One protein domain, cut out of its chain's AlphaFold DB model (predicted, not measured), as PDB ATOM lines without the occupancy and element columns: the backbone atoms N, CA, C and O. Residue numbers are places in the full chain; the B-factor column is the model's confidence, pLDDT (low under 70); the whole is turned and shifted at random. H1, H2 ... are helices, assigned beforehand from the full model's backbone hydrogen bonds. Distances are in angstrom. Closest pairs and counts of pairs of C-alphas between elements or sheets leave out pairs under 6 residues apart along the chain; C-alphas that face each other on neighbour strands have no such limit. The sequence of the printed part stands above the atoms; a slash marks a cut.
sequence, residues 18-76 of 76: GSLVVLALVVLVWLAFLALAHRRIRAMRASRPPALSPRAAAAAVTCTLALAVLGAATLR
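What this domain is: This is residues 18 to 76 of the 76 residues of an uncharacterized protein of Streptomyces malaysiensis (UniProt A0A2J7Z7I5). Two long helices, H1 and then H2, lie side by side as a helical hairpin, running opposite ways and close together only toward the end where the printed part begins and ends. The link folds the chain back at the far end, where residues 44 to 53 stick out. The printed part has 59 residues, with two named helices and no named strand, and is all helix. It is a loose rod, with a radius of gyration of the C-alphas of 14.5 A and spans of 46 by 18 by 6 A.

How they stand to each other: H1, residues 18 to 45, and H2, residues 54 to 74, form a hairpin and run opposite ways at a shallow tilt of 3 degrees. They only just touch, with 3 pairs of C-alphas within 8 A, through residues 21 to 28 of H1 and residues 65 to 72 of H2. Their closest C-alphas, of Val 21 and Ala 72, are 7.2 A apart. In H1 and H2 every O i to N i+4 pair is within hydrogen-bond range.

Where its parts are: H1 begins at C-alpha 18, (121.639, 114.698, 92.855), and is 40.4 A long from first to last C-alpha. H2 is 30.3 A long and ends at C-alpha 74, (127.120, 106.869, 85.047).

The domain as a whole: The two C-alphas farthest apart, of Arg 48 and Arg 76, are 46.4 A apart. The printed part has no cut, and the link of 8 residues is short. The pLDDT is under 70 at residues 18 to 19, 43 to 58, 72 to 73 and 75 to 76.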
ATOM      1  N   GLY A  18     121.915 113.702  93.893       63.00
ATOM      2  CA  GLY A  18     121.639 114.698  92.855       63.00
ATOM      3  C   GLY A  18     122.076 116.127  93.216       63.00
ATOM      4  O   GLY A  18     122.635 116.827  92.371       63.00
ATOM      5  N   SER A  19     121.904 116.553  94.470       69.88
ATOM      6  CA  SER A  19     122.264 117.900  94.945       69.88
ATOM      7  C   SER A  19     123.776 118.144  94.903       69.88
ATOM      8  O   SER A  19     124.232 119.203  94.462       69.88
ATOM      9  N   LEU A  20     124.575 117.134  95.264       70.56
ATOM     10  CA  LEU A  20     126.038 117.206  95.184       70.56
ATOM     11  C   LEU A  20     126.531 117.327  93.739       70.56
ATOM     12  O   LEU A  20     127.462 118.087  93.476       70.56
ATOM     13  N   VAL A  21     125.889 116.634  92.791       71.94
ATOM     14  CA  VAL A  21     126.229 116.742  91.362       71.94
ATOM     15  C   VAL A  21     125.917 118.138  90.829       71.94
ATOM     16  O   VAL A  21     126.732 118.714  90.111       71.94
ATOM     17  N   VAL A  22     124.770 118.712  91.206       73.31
ATOM     18  CA  VAL A  22     124.403 120.082  90.816       73.31
ATOM     19  C   VAL A  22     125.393 121.091  91.396       73.31
ATOM     20  O   VAL A  22     125.871 121.959  90.666       73.31
ATOM     21  N   LEU A  23     125.765 120.950  92.672       79.38
ATOM     22  CA  LEU A  23     126.763 121.812  93.306       79.38
ATOM     23  C   LEU A  23     128.129 121.698  92.614       79.38
ATOM     24  O   LEU A  23     128.750 122.719  92.317       79.38
ATOM     25  N   ALA A  24     128.573 120.478  92.300       76.94
ATOM     26  CA  ALA A  24     129.813 120.244  91.568       76.94
ATOM     27  C   ALA A  24     129.781 120.908  90.184       76.94
ATOM     28  O   ALA A  24     130.719 121.620  89.828       76.94
ATOM     29  N   LEU A  25     128.687 120.759  89.428       76.19
ATOM     30  CA  LEU A  25     128.527 121.412  88.127       76.19
ATOM     31  C   LEU A  25     128.585 122.940  88.240       76.19
ATOM     32  O   LEU A  25     129.269 123.587  87.448       76.19
ATOM     33  N   VAL A  26     127.897 123.516  89.229       82.38
ATOM     34  CA  VAL A  26     127.884 124.968  89.468       82.38
ATOM     35  C   VAL A  26     129.288 125.480  89.775       82.38
ATOM     36  O   VAL A  26     129.722 126.466  89.180       82.38
ATOM     37  N   VAL A  27     130.032 124.793  90.645       81.44
ATOM     38  CA  VAL A  27     131.418 125.156  90.973       81.44
ATOM     39  C   VAL A  27     132.325 125.031  89.745       81.44
ATOM     40  O   VAL A  27     133.144 125.916  89.504       81.44
ATOM     41  N   LEU A  28     132.160 123.992  88.922       81.25
ATOM     42  CA  LEU A  28     132.929 123.814  87.688       81.25
ATOM     43  C   LEU A  28     132.662 124.923  86.665       81.25
ATOM     44  O   LEU A  28     133.607 125.477  86.101       81.25
ATOM     45  N   VAL A  29     131.392 125.282  86.460       81.25
ATOM     46  CA  VAL A  29     130.990 126.407  85.600       81.25
ATOM     47  C   VAL A  29     131.588 127.712  86.118       81.25
ATOM     48  O   VAL A  29     132.149 128.486  85.342       81.25
ATOM     49  N   TRP A  30     131.525 127.936  87.430       87.38
ATOM     50  CA  TRP A  30     132.092 129.117  88.072       87.38
ATOM     51  C   TRP A  30     133.607 129.204  87.865       87.38
ATOM     52  O   TRP A  30     134.117 130.230  87.415       87.38
ATOM     53  N   LEU A  31     134.339 128.117  88.116       83.44
ATOM     54  CA  LEU A  31     135.787 128.047  87.910       83.44
ATOM     55  C   LEU A  31     136.168 128.239  86.441       83.44
ATOM     56  O   LEU A  31     137.122 128.962  86.155       83.44
ATOM     57  N   ALA A  32     135.418 127.648  85.507       81.44
ATOM     58  CA  ALA A  32     135.623 127.847  84.076       81.44
ATOM     59  C   ALA A  32     135.418 129.318  83.683       81.44
ATOM     60  O   ALA A  32     136.240 129.881  82.955       81.44
ATOM     61  N   PHE A  33     134.377 129.963  84.216       83.62
ATOM     62  CA  PHE A  33     134.120 131.383  84.007       83.62
ATOM     63  C   PHE A  33     135.245 132.256  84.579       83.62
ATOM     64  O   PHE A  33     135.783 133.101  83.862       83.62
ATOM     65  N   LEU A  34     135.674 132.018  85.825       86.19
ATOM     66  CA  LEU A  34     136.791 132.742  86.442       86.19
ATOM     67  C   LEU A  34     138.086 132.547  85.660       86.19
ATOM     68  O   LEU A  34     138.801 133.520  85.420       86.19
ATOM     69  N   ALA A  35     138.385 131.316  85.243       81.12
ATOM     70  CA  ALA A  35     139.565 130.999  84.456       81.12
ATOM     71  C   ALA A  35     139.527 131.705  83.099       81.12
ATOM     72  O   ALA A  35     140.544 132.245  82.665       81.12
ATOM     73  N   LEU A  36     138.366 131.757  82.442       79.62
ATOM     74  CA  LEU A  36     138.204 132.451  81.169       79.62
ATOM     75  C   LEU A  36     138.324 133.965  81.338       79.62
ATOM     76  O   LEU A  36     139.018 134.601  80.548       79.62
ATOM     77  N   ALA A  37     137.728 134.533  82.387       83.88
ATOM     78  CA  ALA A  37     137.856 135.946  82.725       83.88
ATOM     79  C   ALA A  37     139.319 136.312  83.019       83.88
ATOM     80  O   ALA A  37     139.861 137.246  82.432       83.88
ATOM     81  N   HIS A  38     140.011 135.511  83.833       78.31
ATOM     82  CA  HIS A  38     141.429 135.704  84.135       78.31
ATOM     83  C   HIS A  38     142.301 135.543  82.897       78.31
ATOM     84  O   HIS A  38     143.226 136.325  82.697       78.31
ATOM     85  N   ARG A  39     142.011 134.561  82.039       73.50
ATOM     86  CA  ARG A  39     142.718 134.378  80.769       73.50
ATOM     87  C   ARG A  39     142.472 135.534  79.821       73.50
ATOM     88  O   ARG A  39     143.422 135.975  79.194       73.50
ATOM     89  N   ARG A  40     141.245 136.046  79.732       73.06
ATOM     90  CA  ARG A  40     140.905 137.231  78.936       73.06
ATOM     91  C   ARG A  40     141.687 138.448  79.421       73.06
ATOM     92  O   ARG A  40     142.316 139.106  78.603       73.06
ATOM     93  N   ILE A  41     141.722 138.698  80.732       78.69
ATOM     94  CA  ILE A  41     142.488 139.801  81.337       78.69
ATOM     95  C   ILE A  41     143.991 139.613  81.101       78.69
ATOM     96  O   ILE A  41     144.676 140.544  80.686       78.69
ATOM     97  N   ARG A  42     144.514 138.399  81.322       72.31
ATOM     98  CA  ARG A  42     145.927 138.072  81.092       72.31
ATOM     99  C   ARG A  42     146.302 138.177  79.621       72.31
ATOM    100  O   ARG A  42     147.373 138.686  79.349       72.31
ATOM    101  N   ALA A  43     145.444 137.767  78.691       68.81
ATOM    102  CA  ALA A  43     145.672 137.892  77.254       68.81
ATOM    103  C   ALA A  43     145.604 139.353  76.784       68.81
ATOM    104  O   ALA A  43     146.433 139.754  75.980       68.81
ATOM    105  N   MET A  44     144.678 140.156  77.326       69.25
ATOM    106  CA  MET A  44     144.634 141.606  77.080       69.25
ATOM    107  C   MET A  44     145.866 142.332  77.634       69.25
ATOM    108  O   MET A  44     146.300 143.319  77.054       69.25
ATOM    109  N   ARG A  45     146.444 141.852  78.745       64.75
ATOM    110  CA  ARG A  45     147.716 142.373  79.276       64.75
ATOM    111  C   ARG A  45     148.943 141.825  78.544       64.75
ATOM    112  O   ARG A  45     149.948 142.516  78.441       64.75
ATOM    113  N   ALA A  46     148.885 140.587  78.065       65.19
ATOM    114  CA  ALA A  46     149.996 139.868  77.449       65.19
ATOM    115  C   ALA A  46     149.965 139.972  75.920       65.19
ATOM    116  O   ALA A  46     150.095 138.958  75.241       65.19
ATOM    117  N   SER A  47     149.823 141.183  75.374       58.03
ATOM    118  CA  SER A  47     149.836 141.514  73.936       58.03
ATOM    119  C   SER A  47     151.149 141.168  73.193       58.03
ATOM    120  O   SER A  47     151.521 141.844  72.239       58.03
ATOM    121  N   ARG A  48     151.880 140.128  73.606       58.69
ATOM    122  CA  ARG A  48     153.071 139.591  72.947       58.69
ATOM    123  C   ARG A  48     152.902 138.073  72.777       58.69
ATOM    124  O   ARG A  48     152.539 137.413  73.747       58.69
ATOM    125  N   PRO A  49     153.110 137.528  71.563       57.28
ATOM    126  CA  PRO A  49     152.623 136.211  71.158       57.28
ATOM    127  C   PRO A  49     153.214 135.104  72.038       57.28
ATOM    128  O   PRO A  49     154.423 134.873  71.980       57.28
ATOM    129  N   PRO A  50     152.405 134.390  72.842       59.00
ATOM    130  CA  PRO A  50     152.905 133.241  73.565       59.00
ATOM    131  C   PRO A  50     152.883 132.038  72.621       59.00
ATOM    132  O   PRO A  50     151.832 131.477  72.297       59.00
ATOM    133  N   ALA A  51     154.075 131.648  72.181       56.34
ATOM    134  CA  ALA A  51     154.350 130.337  71.624       56.34
ATOM    135  C   ALA A  51     154.092 129.272  72.705       56.34
ATOM    136  O   ALA A  51     154.989 128.933  73.462       56.34
ATOM    137  N   LEU A  52     152.831 128.848  72.845       54.66
ATOM    138  CA  LEU A  52     152.355 127.519  73.260       54.66
ATOM    139  C   LEU A  52     150.874 127.624  73.625       54.66
ATOM    140  O   LEU A  52     150.492 128.321  74.558       54.66
ATOM    141  N   SER A  53     150.050 126.935  72.835       62.12
ATOM    142  CA  SER A  53     148.598 127.077  72.725       62.12
ATOM    143  C   SER A  53     147.873 127.051  74.083       62.12
ATOM    144  O   SER A  53     147.558 125.974  74.596       62.12
ATOM    145  N   PRO A  54     147.478 128.208  74.651       62.16
ATOM    146  CA  PRO A  54     146.589 128.232  75.813       62.16
ATOM    147  C   PRO A  54     145.245 127.548  75.507       62.16
ATOM    148  O   PRO A  54     144.547 127.115  76.427       62.16
ATOM    149  N   ARG A  55     144.895 127.389  74.222       63.88
ATOM    150  CA  ARG A  55     143.755 126.578  73.785       63.88
ATOM    151  C   ARG A  55     143.950 125.093  74.080       63.88
ATOM    152  O   ARG A  55     142.988 124.475  74.507       63.88
ATOM    153  N   ALA A  56     145.157 124.544  73.947       66.69
ATOM    154  CA  ALA A  56     145.426 123.148  74.306       66.69
ATOM    155  C   ALA A  56     145.212 122.907  75.808       66.69
ATOM    156  O   ALA A  56     144.537 121.961  76.196       66.69
ATOM    157  N   ALA A  57     145.676 123.830  76.655       67.00
ATOM    158  CA  ALA A  57     145.423 123.758  78.092       67.00
ATOM    159  C   ALA A  57     143.927 123.910  78.437       67.00
ATOM    160  O   ALA A  57     143.448 123.273  79.365       67.00
ATOM    161  N   ALA A  58     143.173 124.744  77.708       69.44
ATOM    162  CA  ALA A  58     141.717 124.825  77.890       69.44
ATOM    163  C   ALA A  58     141.018 123.534  77.452       69.44
ATOM    164  O   ALA A  58     140.150 123.056  78.175       69.44
ATOM    165  N   ALA A  59     141.409 122.983  76.301       72.12
ATOM    166  CA  ALA A  59     140.857 121.756  75.740       72.12
ATOM    167  C   ALA A  59     141.103 120.556  76.661       72.12
ATOM    168  O   ALA A  59     140.187 119.786  76.917       72.12
ATOM    169  N   ALA A  60     142.304 120.441  77.238       75.94
ATOM    170  CA  ALA A  60     142.613 119.404  78.218       75.94
ATOM    171  C   ALA A  60     141.731 119.528  79.470       75.94
ATOM    172  O   ALA A  60     141.125 118.549  79.892       75.94
ATOM    173  N   VAL A  61     141.577 120.743  80.012       76.12
ATOM    174  CA  VAL A  61     140.703 120.989  81.170       76.12
ATOM    175  C   VAL A  61     139.244 120.656  80.843       76.12
ATOM    176  O   VAL A  61     138.580 120.010  81.645       76.12
ATOM    177  N   THR A  62     138.746 121.033  79.660       73.50
ATOM    178  CA  THR A  62     137.375 120.681  79.242       73.50
ATOM    179  C   THR A  62     137.203 119.184  79.020       73.50
ATOM    180  O   THR A  62     136.165 118.649  79.389       73.50
ATOM    181  N   CYS A  63     138.215 118.498  78.491       78.75
ATOM    182  CA  CYS A  63     138.205 117.047  78.331       78.75
ATOM    183  C   CYS A  63     138.128 116.334  79.692       78.75
ATOM    184  O   CYS A  63     137.259 115.489  79.897       78.75
ATOM    185  N   THR A  64     138.954 116.736  80.664       79.12
ATOM    186  CA  THR A  64     138.897 116.201  82.034       79.12
ATOM    187  C   THR A  64     137.553 116.488  82.703       79.12
ATOM    188  O   THR A  64     137.002 115.615  83.371       79.12
ATOM    189  N   LEU A  65     136.994 117.686  82.503       78.56
ATOM    190  CA  LEU A  65     135.671 118.041  83.027       78.56
ATOM    191  C   LEU A  65     134.568 117.180  82.416       78.56
ATOM    192  O   LEU A  65     133.711 116.690  83.146       78.56
ATOM    193  N   ALA A  66     134.608 116.966  81.102       78.12
ATOM    194  CA  ALA A  66     133.662 116.103  80.411       78.12
ATOM    195  C   ALA A  66     133.733 114.669  80.948       78.12
ATOM    196  O   ALA A  66     132.694 114.090  81.247       78.12
ATOM    197  N   LEU A  67     134.940 114.128  81.156       78.69
ATOM    198  CA  LEU A  67     135.139 112.802  81.749       78.69
ATOM    199  C   LEU A  67     134.595 112.712  83.181       78.69
ATOM    200  O   LEU A  67     133.911 111.747  83.513       78.69
ATOM    201  N   ALA A  68     134.848 113.721  84.017       74.31
ATOM    202  CA  ALA A  68     134.341 113.762  85.388       74.31
ATOM    203  C   ALA A  68     132.804 113.815  85.434       74.31
ATOM    204  O   ALA A  68     132.181 113.107  86.224       74.31
ATOM    205  N   VAL A  69     132.187 114.615  84.556       73.19
ATOM    206  CA  VAL A  69     130.725 114.701  84.430       73.19
ATOM    207  C   VAL A  69     130.141 113.387  83.918       73.19
ATOM    208  O   VAL A  69     129.118 112.944  84.433       73.19
ATOM    209  N   LEU A  70     130.791 112.741  82.946       76.62
ATOM    210  CA  LEU A  70     130.344 111.457  82.413       76.62
ATOM    211  C   LEU A  70     130.376 110.373  83.499       76.62
ATOM    212  O   LEU A  70     129.382 109.681  83.684       76.62
ATOM    213  N   GLY A  71     131.462 110.300  84.278       71.38
ATOM    214  CA  GLY A  71     131.587 109.384  85.414       71.38
ATOM    215  C   GLY A  71     130.514 109.615  86.480       71.38
ATOM    216  O   GLY A  71     129.864 108.671  86.924       71.38
ATOM    217  N   ALA A  72     130.264 110.876  86.839       69.25
ATOM    218  CA  ALA A  72     129.210 111.234  87.786       69.25
ATOM    219  C   ALA A  72     127.798 110.914  87.262       69.25
ATOM    220  O   ALA A  72     126.916 110.581  88.048       69.25
ATOM    221  N   ALA A  73     127.571 111.011  85.947       67.44
ATOM    222  CA  ALA A  73     126.304 110.640  85.325       67.44
ATOM    223  C   ALA A  73     126.101 109.119  85.276       67.44
ATOM    224  O   ALA A  73     124.971 108.670  85.433       67.44
ATOM    225  N   THR A  74     127.170 108.342  85.074       73.19
ATOM    226  CA  THR A  74     127.120 106.869  85.047       73.19
ATOM    227  C   THR A  74     127.064 106.223  86.427       73.19
ATOM    228  O   THR A  74     126.634 105.084  86.537       73.19
ATOM    229  N   LEU A  75     127.521 106.919  87.473       62.41
ATOM    230  CA  LEU A  75     127.468 106.444  88.862       62.41
ATOM    231  C   LEU A  75     126.109 106.738  89.532       62.41
ATOM    232  O   LEU A  75     125.976 106.606  90.747       62.41
ATOM    233  N   ARG A  76     125.129 107.180  88.740       50.94
ATOM    234  CA  ARG A  76     123.746 107.454  89.126       50.94
ATOM    235  C   ARG A  76     122.851 106.309  88.662       50.94
ATOM    236  O   ARG A  76     121.836 106.075  89.347       50.94
TER     237      ARG A  76